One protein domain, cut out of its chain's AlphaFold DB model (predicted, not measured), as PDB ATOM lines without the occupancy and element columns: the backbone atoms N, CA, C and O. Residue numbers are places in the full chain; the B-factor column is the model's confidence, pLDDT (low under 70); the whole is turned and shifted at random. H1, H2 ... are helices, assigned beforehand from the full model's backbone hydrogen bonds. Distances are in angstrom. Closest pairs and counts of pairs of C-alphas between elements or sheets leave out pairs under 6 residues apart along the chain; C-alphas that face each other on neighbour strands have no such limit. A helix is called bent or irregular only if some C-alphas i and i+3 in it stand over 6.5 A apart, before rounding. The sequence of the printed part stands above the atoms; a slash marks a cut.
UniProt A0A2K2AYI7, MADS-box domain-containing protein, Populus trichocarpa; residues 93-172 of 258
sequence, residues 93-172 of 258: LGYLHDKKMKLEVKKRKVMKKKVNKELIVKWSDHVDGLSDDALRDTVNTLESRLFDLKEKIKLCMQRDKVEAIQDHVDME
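Overview. This is residues 93 to 172 of the 258 residues of the protein "MADS-box domain-containing protein" of Populus trichocarpa (UniProt A0A2K2AYI7). Two long helices, H2 and H1, make an open V that is narrow at the turn between them and gapes toward the ends of the printed part. The arms come near each other only beside that turn, residues 128 to 131, and both stick out free over most of their length. The printed part has 80 residues with two named helices, H1 then H2 along the chain, and no named strand; the class is all helix. The whole is extended, with a radius of gyration of the C-alphas of 20.6 A, and flat, with spans of 61 by 34 by 8 A.

Arrangement. The longest helix is H2, residues 132 to 172. H1, residues 93 to 127, is close to H2 but not clearly touching it, with 1 pair of C-alphas within 8 A. That closest pair is the C-alphas of Val 127 and Leu 135, 7.4 A apart. The two helices run opposite ways at a shallow tilt of 23 degrees, and their centres are 22.7 A apart. Residues 139 to 172 of H2 and residues 93 to 126 of H1 stand free. In H1 every O i to N i+4 pair is within hydrogen-bond range; in H2 34 of 37 are.

Along the chain. H2 has 41 residues and measures 60.8 A from C-alpha 132 at (25.433, 33.448, -19.788) to C-alpha 172 at (-10.328, -14.247, -31.559). H1 has 35 residues and measures 50.0 A from its first to its last C-alpha, beginning with C-alpha 93 at (19.112, -23.972, -25.689). Neither helix is bent.

Size, cuts and confidence. The two C-alphas farthest apart are those of Ser 131 and Glu 172, at 61.8 A. The C-alphas of Leu 93 and Glu 172, the first and last printed, are 31.6 A apart. The link from H1 to H2 is tight, with 4 residues between them, and the printed part has no cut. The mean pLDDT of the printed part is 84.2; residues 160 to 172, which belong to H2, are under 70.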
ATOM      1  N   LEU A  93      19.713 -25.135 -25.042       85.75
ATOM      2  CA  LEU A  93      19.112 -23.972 -25.689       85.75
ATOM      3  C   LEU A  93      18.883 -22.841 -24.679       85.75
ATOM      4  O   LEU A  93      19.269 -21.705 -24.954       85.75
ATOM      5  N   GLY A  94      18.363 -23.172 -23.493       88.19
ATOM      6  CA  GLY A  94      18.213 -22.228 -22.382       88.19
ATOM      7  C   GLY A  94      19.554 -21.621 -21.964       88.19
ATOM      8  O   GLY A  94      19.717 -20.402 -21.957       88.19
ATOM      9  N   TYR A  95      20.574 -22.458 -21.754       89.75
ATOM     10  CA  TYR A  95      21.925 -21.993 -21.422       89.75
ATOM     11  C   TYR A  95      22.510 -21.048 -22.485       89.75
ATOM     12  O   TYR A  95      23.103 -20.013 -22.160       89.75
ATOM     13  N   LEU A  96      22.372 -21.393 -23.769       92.50
ATOM     14  CA  LEU A  96      22.881 -20.570 -24.866       92.50
ATOM     15  C   LEU A  96      22.132 -19.240 -24.965       92.50
ATOM     16  O   LEU A  96      22.767 -18.205 -25.189       92.50
ATOM     17  N   HIS A  97      20.815 -19.257 -24.765       90.50
ATOM     18  CA  HIS A  97      19.992 -18.057 -24.723       90.50
ATOM     19  C   HIS A  97      20.421 -17.125 -23.582       90.50
ATOM     20  O   HIS A  97      20.737 -15.957 -23.819       90.50
ATOM     21  N   ASP A  98      20.573 -17.656 -22.369       91.19
ATOM     22  CA  ASP A  98      21.035 -16.897 -21.204       91.19
ATOM     23  C   ASP A  98      22.419 -16.294 -21.422       91.19
ATOM     24  O   ASP A  98      22.694 -15.139 -21.074       91.19
ATOM     25  N   LYS A  99      23.319 -17.073 -22.027       93.56
ATOM     26  CA  LYS A  99      24.671 -16.620 -22.345       93.56
ATOM     27  C   LYS A  99      24.649 -15.496 -23.377       93.56
ATOM     28  O   LYS A  99      25.353 -14.502 -23.189       93.56
ATOM     29  N   LYS A 100      23.823 -15.616 -24.422       95.38
ATOM     30  CA  LYS A 100      23.603 -14.562 -25.424       95.38
ATOM     31  C   LYS A 100      23.088 -13.287 -24.756       95.38
ATOM     32  O   LYS A 100      23.682 -12.227 -24.941       95.38
ATOM     33  N   MET A 101      22.059 -13.397 -23.917       93.69
ATOM     34  CA  MET A 101      21.461 -12.257 -23.219       93.69
ATOM     35  C   MET A 101      22.475 -11.538 -22.315       93.69
ATOM     36  O   MET A 101      22.631 -10.316 -22.385       93.69
ATOM     37  N   LYS A 102      23.254 -12.286 -21.523       95.38
ATOM     38  CA  LYS A 102      24.318 -11.725 -20.668       95.38
ATOM     39  C   LYS A 102      25.373 -10.961 -21.474       95.38
ATOM     40  O   LYS A 102      25.866  -9.927 -21.013       95.38
ATOM     41  N   LEU A 103      25.738 -11.454 -22.656       95.75
ATOM     42  CA  LEU A 103      26.700 -10.788 -23.536       95.75
ATOM     43  C   LEU A 103      26.124  -9.512 -24.157       95.75
ATOM     44  O   LEU A 103      26.803  -8.486 -24.145       95.75
ATOM     45  N   GLU A 104      24.872  -9.534 -24.614       94.75
ATOM     46  CA  GLU A 104      24.196  -8.346 -25.152       94.75
ATOM     47  C   GLU A 104      24.068  -7.230 -24.104       94.75
ATOM     48  O   GLU A 104      24.346  -6.062 -24.385       94.75
ATOM     49  N   VAL A 105      23.762  -7.575 -22.849       95.31
ATOM     50  CA  VAL A 105      23.750  -6.603 -21.743       95.31
ATOM     51  C   VAL A 105      25.134  -5.983 -21.529       95.31
ATOM     52  O   VAL A 105      25.249  -4.764 -21.375       95.31
ATOM     53  N   LYS A 106      26.203  -6.790 -21.534       95.19
ATOM     54  CA  LYS A 106      27.581  -6.285 -21.397       95.19
ATOM     55  C   LYS A 106      27.957  -5.368 -22.559       95.19
ATOM     56  O   LYS A 106      28.485  -4.282 -22.320       95.19
ATOM     57  N   LYS A 107      27.625  -5.759 -23.792       95.25
ATOM     58  CA  LYS A 107      27.834  -4.959 -25.005       95.25
ATOM     59  C   LYS A 107      27.130  -3.606 -24.906       95.25
ATOM     60  O   LYS A 107      27.776  -2.577 -25.090       95.25
ATOM     61  N   ARG A 108      25.849  -3.584 -24.512       94.00
ATOM     62  CA  ARG A 108      25.099  -2.337 -24.284       94.00
ATOM     63  C   ARG A 108      25.742  -1.460 -23.211       94.00
ATOM     64  O   ARG A 108      25.859  -0.259 -23.419       94.00
ATOM     65  N   LYS A 109      26.197  -2.030 -22.088       94.31
ATOM     66  CA  LYS A 109      26.877  -1.266 -21.022       94.31
ATOM     67  C   LYS A 109      28.171  -0.613 -21.511       94.31
ATOM     68  O   LYS A 109      28.408   0.552 -21.210       94.31
ATOM     69  N   VAL A 110      28.992  -1.343 -22.266       94.19
ATOM     70  CA  VAL A 110      30.237  -0.808 -22.843       94.19
ATOM     71  C   VAL A 110      29.931   0.303 -23.848       94.19
ATOM     72  O   VAL A 110      30.529   1.373 -23.765       94.19
ATOM     73  N   MET A 111      28.952   0.090 -24.732       91.12
ATOM     74  CA  MET A 111      28.550   1.094 -25.719       91.12
ATOM     75  C   MET A 111      28.007   2.361 -25.051       91.12
ATOM     76  O   MET A 111      28.466   3.454 -25.367       91.12
ATOM     77  N   LYS A 112      27.106   2.224 -24.065       91.75
ATOM     78  CA  LYS A 112      26.575   3.357 -23.289       91.75
ATOM     79  C   LYS A 112      27.692   4.153 -22.617       91.75
ATOM     80  O   LYS A 112      27.690   5.371 -22.711       91.75
ATOM     81  N   LYS A 113      28.668   3.489 -21.986       92.19
ATOM     82  CA  LYS A 113      29.817   4.172 -21.363       92.19
ATOM     83  C   LYS A 113      30.661   4.936 -22.384       92.19
ATOM     84  O   LYS A 113      31.064   6.059 -22.099       92.19
ATOM     85  N   LYS A 114      30.921   4.339 -23.551       92.56
ATOM     86  CA  LYS A 114      31.693   4.978 -24.623       92.56
ATOM     87  C   LYS A 114      30.973   6.214 -25.168       92.56
ATOM     88  O   LYS A 114      31.564   7.285 -25.164       92.56
ATOM     89  N   VAL A 115      29.697   6.074 -25.535       89.12
ATOM     90  CA  VAL A 115      28.872   7.193 -26.020       89.12
ATOM     91  C   VAL A 115      28.772   8.284 -24.962       89.12
ATOM     92  O   VAL A 115      29.005   9.440 -25.273       89.12
ATOM     93  N   ASN A 116      28.495   7.932 -23.704       90.25
ATOM     94  CA  ASN A 116      28.380   8.924 -22.636       90.25
ATOM     95  C   ASN A 116      29.694   9.688 -22.429       90.25
ATOM     96  O   ASN A 116      29.672  10.897 -22.258       90.25
ATOM     97  N   LYS A 117      30.844   9.007 -22.499       92.06
ATOM     98  CA  LYS A 117      32.158   9.657 -22.407       92.06
ATOM     99  C   LYS A 117      32.408  10.609 -23.582       92.06
ATOM    100  O   LYS A 117      32.834  11.733 -23.353       92.06
ATOM    101  N   GLU A 118      32.154  10.168 -24.813       89.44
ATOM    102  CA  GLU A 118      32.342  10.992 -26.019       89.44
ATOM    103  C   GLU A 118      31.392  12.197 -26.040       89.44
ATOM    104  O   GLU A 118      31.812  13.302 -26.375       89.44
ATOM    105  N   LEU A 119      30.133  12.004 -25.630       86.06
ATOM    106  CA  LEU A 119      29.161  13.084 -25.489       86.06
ATOM    107  C   LEU A 119      29.591  14.079 -24.413       86.06
ATOM    108  O   LEU A 119      29.607  15.265 -24.699       86.06
ATOM    109  N   ILE A 120      29.986  13.625 -23.219       87.25
ATOM    110  CA  ILE A 120      30.426  14.524 -22.141       87.25
ATOM    111  C   ILE A 120      31.594  15.401 -22.599       87.25
ATOM    112  O   ILE A 120      31.541  16.607 -22.395       87.25
ATOM    113  N   VAL A 121      32.609  14.826 -23.256       88.00
ATOM    114  CA  VAL A 121      33.750  15.602 -23.775       88.00
ATOM    115  C   VAL A 121      33.277  16.643 -24.789       88.00
ATOM    116  O   VAL A 121      33.529  17.828 -24.615       88.00
ATOM    117  N   LYS A 122      32.506  16.219 -25.798       85.88
ATOM    118  CA  LYS A 122      32.010  17.115 -26.851       85.88
ATOM    119  C   LYS A 122      31.123  18.243 -26.310       85.88
ATOM    120  O   LYS A 122      31.137  19.345 -26.848       85.88
ATOM    121  N   TRP A 123      30.305  17.948 -25.304       82.38
ATOM    122  CA  TRP A 123      29.409  18.922 -24.691       82.38
ATOM    123  C   TRP A 123      30.152  19.891 -23.776       82.38
ATOM    124  O   TRP A 123      29.821  21.070 -23.799       82.38
ATOM    125  N   SER A 124      31.163  19.433 -23.032       84.12
ATOM    126  CA  SER A 124      31.989  20.315 -22.195       84.12
ATOM    127  C   SER A 124      32.664  21.394 -23.044       84.12
ATOM    128  O   SER A 124      32.476  22.574 -22.774       84.12
ATOM    129  N   ASP A 125      33.303  20.999 -24.153       83.81
ATOM    130  CA  ASP A 125      33.967  21.934 -25.078       83.81
ATOM    131  C   ASP A 125      32.999  22.982 -25.657       83.81
ATOM    132  O   ASP A 125      33.374  24.125 -25.911       83.81
ATOM    133  N   HIS A 126      31.745  22.586 -25.904       81.25
ATOM    134  CA  HIS A 126      30.729  23.486 -26.443       81.25
ATOM    135  C   HIS A 126      30.218  24.477 -25.396       81.25
ATOM    136  O   HIS A 126      29.989  25.635 -25.725       81.25
ATOM    137  N   VAL A 127      30.037  24.024 -24.153       82.94
ATOM    138  CA  VAL A 127      29.478  24.827 -23.058       82.94
ATOM    139  C   VAL A 127      30.496  25.830 -22.519       82.94
ATOM    140  O   VAL A 127      30.120  26.967 -22.246       82.94
ATOM    141  N   ASP A 128      31.780  25.462 -22.448       84.56
ATOM    142  CA  ASP A 128      32.851  26.331 -21.936       84.56
ATOM    143  C   ASP A 128      33.052  27.615 -22.776       84.56
ATOM    144  O   ASP A 128      33.646  28.585 -22.305       84.56
ATOM    145  N   GLY A 129      32.550  27.643 -24.018       81.75
ATOM    146  CA  GLY A 129      32.645  28.783 -24.937       81.75
ATOM    147  C   GLY A 129      31.412  29.695 -25.009       81.75
ATOM    148  O   GLY A 129      31.418  30.630 -25.812       81.75
ATOM    149  N   LEU A 130      30.348  29.432 -24.242       85.94
ATOM    150  CA  LEU A 130      29.089  30.193 -24.310       85.94
ATOM    151  C   LEU A 130      29.047  31.357 -23.306       85.94
ATOM    152  O   LEU A 130      29.606  31.283 -22.215       85.94
ATOM    153  N   SER A 131      28.341  32.435 -23.663       88.88
ATOM    154  CA  SER A 131      27.966  33.501 -22.719       88.88
ATOM    155  C   SER A 131      26.785  33.074 -21.834       88.88
ATOM    156  O   SER A 131      26.079  32.126 -22.172       88.88
ATOM    157  N   ASP A 132      26.528  33.786 -20.726       89.38
ATOM    158  CA  ASP A 132      25.433  33.448 -19.788       89.38
ATOM    159  C   ASP A 132      24.051  33.443 -20.466       89.38
ATOM    160  O   ASP A 132      23.273  32.506 -20.288       89.38
ATOM    161  N   ASP A 133      23.772  34.441 -21.312       90.19
ATOM    162  CA  ASP A 133      22.502  34.533 -22.044       90.19
ATOM    163  C   ASP A 133      22.335  33.367 -23.032       90.19
ATOM    164  O   ASP A 133      21.303  32.695 -23.047       90.19
ATOM    165  N   ALA A 134      23.387  33.055 -23.801       89.56
ATOM    166  CA  ALA A 134      23.375  31.927 -24.730       89.56
ATOM    167  C   ALA A 134      23.242  30.586 -23.988       89.56
ATOM    168  O   ALA A 134      22.554  29.676 -24.454       89.56
ATOM    169  N   LEU A 135      23.855  30.462 -22.807       89.00
ATOM    170  CA  LEU A 135      23.726  29.283 -21.963       89.00
ATOM    171  C   LEU A 135      22.277  29.095 -21.493       89.00
ATOM    172  O   LEU A 135      21.732  27.999 -21.635       89.00
ATOM    173  N   ARG A 136      21.613  30.152 -21.012       90.50
ATOM    174  CA  ARG A 136      20.194  30.102 -20.611       90.50
ATOM    175  C   ARG A 136      19.281  29.682 -21.760       90.50
ATOM    176  O   ARG A 136      18.445  28.798 -21.571       90.50
ATOM    177  N   ASP A 137      19.480  30.240 -22.951       92.38
ATOM    178  CA  ASP A 137      18.695  29.881 -24.137       92.38
ATOM    179  C   ASP A 137      18.893  28.414 -24.541       92.38
ATOM    180  O   ASP A 137      17.930  27.713 -24.880       92.38
ATOM    181  N   THR A 138      20.130  27.908 -24.462       88.12
ATOM    182  CA  THR A 138      20.407  26.491 -24.744       88.12
ATOM    183  C   THR A 138      19.757  25.558 -23.723       88.12
ATOM    184  O   THR A 138      19.184  24.545 -24.129       88.12
ATOM    185  N   VAL A 139      19.769  25.900 -22.429       90.38
ATOM    186  CA  VAL A 139      19.095  25.120 -21.376       90.38
ATOM    187  C   VAL A 139      17.592  25.060 -21.635       90.38
ATOM    188  O   VAL A 139      17.046  23.961 -21.730       90.38
ATOM    189  N   ASN A 140      16.948  26.209 -21.864       92.31
ATOM    190  CA  ASN A 140      15.516  26.275 -22.168       92.31
ATOM    191  C   ASN A 140      15.161  25.429 -23.404       92.31
ATOM    192  O   ASN A 140      14.206  24.652 -23.392       92.31
ATOM    193  N   THR A 141      15.980  25.511 -24.460       93.56
ATOM    194  CA  THR A 141      15.792  24.715 -25.684       93.56
ATOM    195  C   THR A 141      15.881  23.212 -25.412       93.56
ATOM    196  O   THR A 141      15.117  22.423 -25.978       93.56
ATOM    197  N   LEU A 142      16.823  22.784 -24.567       90.69
ATOM    198  CA  LEU A 142      16.980  21.375 -24.213       90.69
ATOM    199  C   LEU A 142      15.840  20.874 -23.342       90.69
ATOM    200  O   LEU A 142      15.375  19.760 -23.568       90.69
ATOM    201  N   GLU A 143      15.365  21.680 -22.397       94.25
ATOM    202  CA  GLU A 143      14.210  21.344 -21.570       94.25
ATOM    203  C   GLU A 143      12.953  21.135 -22.420       94.25
ATOM    204  O   GLU A 143      12.290  20.107 -22.264       94.25
ATOM    205  N   SER A 144      12.678  22.022 -23.387       95.00
ATOM    206  CA  SER A 144      11.554  21.849 -24.320       95.00
ATOM    207  C   SER A 144      11.699  20.578 -25.161       95.00
ATOM    208  O   SER A 144      10.778  19.773 -25.243       95.00
ATOM    209  N   ARG A 145      12.887  20.319 -25.724       94.00
ATOM    210  CA  ARG A 145      13.121  19.097 -26.517       94.00
ATOM    211  C   ARG A 145      13.019  17.822 -25.683       94.00
ATOM    212  O   ARG A 145      12.562  16.792 -26.175       94.00
ATOM    213  N   LEU A 146      13.478  17.860 -24.435       94.56
ATOM    214  CA  LEU A 146      13.390  16.739 -23.505       94.56
ATOM    215  C   LEU A 146      11.926  16.469 -23.143       94.56
ATOM    216  O   LEU A 146      11.525  15.304 -23.083       94.56
ATOM    217  N   PHE A 147      11.125  17.521 -22.959       94.94
ATOM    218  CA  PHE A 147       9.679  17.418 -22.791       94.94
ATOM    219  C   PHE A 147       9.014  16.749 -24.006       94.94
ATOM    220  O   PHE A 147       8.369  15.715 -23.834       94.94
ATOM    221  N   ASP A 148       9.284  17.227 -25.226       94.81
ATOM    222  CA  ASP A 148       8.725  16.654 -26.461       94.81
ATOM    223  C   ASP A 148       9.076  15.169 -26.630       94.81
ATOM    224  O   ASP A 148       8.254  14.348 -27.039       94.81
ATOM    225  N   LEU A 149      10.323  14.791 -26.326       92.81
ATOM    226  CA  LEU A 149      10.766  13.399 -26.410       92.81
ATOM    227  C   LEU A 149      10.083  12.517 -25.363       92.81
ATOM    228  O   LEU A 149       9.702  11.391 -25.680       92.81
ATOM    229  N   LYS A 150       9.912  13.011 -24.131       92.81
ATOM    230  CA  LYS A 150       9.165  12.292 -23.087       92.81
ATOM    231  C   LYS A 150       7.718  12.060 -23.506       92.81
ATOM    232  O   LYS A 150       7.206  10.960 -23.310       92.81
ATOM    233  N   GLU A 151       7.081  13.067 -24.096       94.31
ATOM    234  CA  GLU A 151       5.713  12.957 -24.594       94.31
ATOM    235  C   GLU A 151       5.618  11.943 -25.739       94.31
ATOM    236  O   GLU A 151       4.789  11.035 -25.691       94.31
ATOM    237  N   LYS A 152       6.541  11.995 -26.706       92.94
ATOM    238  CA  LYS A 152       6.610  11.011 -27.799       92.94
ATOM    239  C   LYS A 152       6.819   9.583 -27.302       92.94
ATOM    240  O   LYS A 152       6.144   8.680 -27.783       92.94
ATOM    241  N   ILE A 153       7.705   9.364 -26.326       93.06
ATOM    242  CA  ILE A 153       7.908   8.036 -25.721       93.06
ATOM    243  C   ILE A 153       6.620   7.555 -25.052       93.06
ATOM    244  O   ILE A 153       6.230   6.407 -25.242       93.06
ATOM    245  N   LYS A 154       5.937   8.428 -24.301       93.50
ATOM    246  CA  LYS A 154       4.657   8.097 -23.664       93.50
ATOM    247  C   LYS A 154       3.612   7.673 -24.700       93.50
ATOM    248  O   LYS A 154       2.942   6.669 -24.482       93.50
ATOM    249  N   LEU A 155       3.518   8.387 -25.822       90.81
ATOM    250  CA  LEU A 155       2.605   8.058 -26.919       90.81
ATOM    251  C   LEU A 155       2.978   6.741 -27.618       90.81
ATOM    252  O   LEU A 155       2.093   5.926 -27.851       90.81
ATOM    253  N   CYS A 156       4.261   6.484 -27.897       79.38
ATOM    254  CA  CYS A 156       4.713   5.198 -28.449       79.38
ATOM    255  C   CYS A 156       4.365   4.036 -27.515       79.38
ATOM    256  O   CYS A 156       3.728   3.084 -27.938       79.38
ATOM    257  N   MET A 157       4.657   4.163 -26.218       80.94
ATOM    258  CA  MET A 157       4.317   3.127 -25.237       80.94
ATOM    259  C   MET A 157       2.806   2.913 -25.078       80.94
ATOM    260  O   MET A 157       2.389   1.847 -24.635       80.94
ATOM    261  N   GLN A 158       1.980   3.923 -25.357       78.56
ATOM    262  CA  GLN A 158       0.523   3.779 -25.395       78.56
ATOM    263  C   GLN A 158       0.062   3.117 -26.697       78.56
ATOM    264  O   GLN A 158      -0.847   2.298 -26.658       78.56
ATOM    265  N   ARG A 159       0.713   3.416 -27.827       72.12
ATOM    266  CA  ARG A 159       0.422   2.815 -29.132       72.12
ATOM    267  C   ARG A 159       0.774   1.329 -29.172       72.12
ATOM    268  O   ARG A 159      -0.082   0.543 -29.547       72.12
ATOM    269  N   ASP A 160       1.945   0.946 -28.662       69.25
ATOM    270  CA  ASP A 160       2.372  -0.459 -28.564       69.25
ATOM    271  C   ASP A 160       1.420  -1.282 -27.672       69.25
ATOM    272  O   ASP A 160       1.219  -2.475 -27.884       69.25
ATOM    273  N   LYS A 161       0.785  -0.640 -26.677       61.47
ATOM    274  CA  LYS A 161      -0.251  -1.262 -25.835       61.47
ATOM    275  C   LYS A 161      -1.584  -1.431 -26.560       61.47
ATOM    276  O   LYS A 161      -2.258  -2.420 -26.317       61.47
ATOM    277  N   VAL A 162      -1.973  -0.477 -27.406       60.69
ATOM    278  CA  VAL A 162      -3.210  -0.552 -28.202       60.69
ATOM    279  C   VAL A 162      -3.070  -1.591 -29.318       60.69
ATOM    280  O   VAL A 162      -3.988  -2.371 -29.536       60.69
ATOM    281  N   GLU A 163      -1.908  -1.656 -29.967       58.16
ATOM    282  CA  GLU A 163      -1.605  -2.626 -31.028       58.16
ATOM    283  C   GLU A 163      -1.527  -4.062 -30.477       58.16
ATOM    284  O   GLU A 163      -2.138  -4.964 -31.035       58.16
ATOM    285  N   ALA A 164      -0.935  -4.260 -29.291       57.22
ATOM    286  CA  ALA A 164      -0.950  -5.557 -28.603       57.22
ATOM    287  C   ALA A 164      -2.352  -6.018 -28.140       57.22
ATOM    288  O   ALA A 164      -2.559  -7.211 -27.928       57.22
ATOM    289  N   ILE A 165      -3.307  -5.094 -27.958       55.34
ATOM    290  CA  ILE A 165      -4.718  -5.415 -27.675       55.34
ATOM    291  C   ILE A 165      -5.455  -5.754 -28.978       55.34
ATOM    292  O   ILE A 165      -6.221  -6.712 -29.002       55.34
ATOM    293  N   GLN A 166      -5.200  -5.010 -30.058       51.31
ATOM    294  CA  GLN A 166      -5.804  -5.248 -31.370       51.31
ATOM    295  C   GLN A 166      -5.399  -6.617 -31.943       51.31
ATOM    296  O   GLN A 166      -6.270  -7.369 -32.362       51.31
ATOM    297  N   ASP A 167      -4.126  -7.007 -31.821       50.41
ATOM    298  CA  ASP A 167      -3.640  -8.339 -32.221       50.41
ATOM    299  C   ASP A 167      -4.321  -9.488 -31.441       50.41
ATOM    300  O   ASP A 167      -4.461 -10.598 -31.956       50.41
ATOM    301  N   HIS A 168      -4.762  -9.243 -30.199       51.19
ATOM    302  CA  HIS A 168      -5.501 -10.227 -29.394       51.19
ATOM    303  C   HIS A 168      -6.986 -10.305 -29.785       51.19
ATOM    304  O   HIS A 168      -7.575 -11.381 -29.711       51.19
ATOM    305  N   VAL A 169      -7.591  -9.189 -30.210       53.16
ATOM    306  CA  VAL A 169      -8.972  -9.144 -30.727       53.16
ATOM    307  C   VAL A 169      -9.053  -9.764 -32.129       53.16
ATOM    308  O   VAL A 169      -9.992 -10.505 -32.415       53.16
ATOM    309  N   ASP A 170      -8.043  -9.548 -32.974       46.31
ATOM    310  CA  ASP A 170      -7.992 -10.106 -34.331       46.31
ATOM    311  C   ASP A 170      -7.689 -11.623 -34.338       46.31
ATOM    312  O   ASP A 170      -8.159 -12.334 -35.225       46.31
ATOM    313  N   MET A 171      -7.001 -12.168 -33.318       43.03
ATOM    314  CA  MET A 171      -6.855 -13.628 -33.146       43.03
ATOM    315  C   MET A 171      -8.151 -14.336 -32.719       43.03
ATOM    316  O   MET A 171      -8.302 -15.528 -32.990       43.03
ATOM    317  N   GLU A 172      -9.077 -13.647 -32.048       46.59
ATOM    318  CA  GLU A 172     -10.328 -14.247 -31.559       46.59
ATOM    319  C   GLU A 172     -11.417 -14.290 -32.653       46.59
ATOM    320  O   GLU A 172     -12.338 -15.102 -32.574       46.59
TER     321      GLU A 172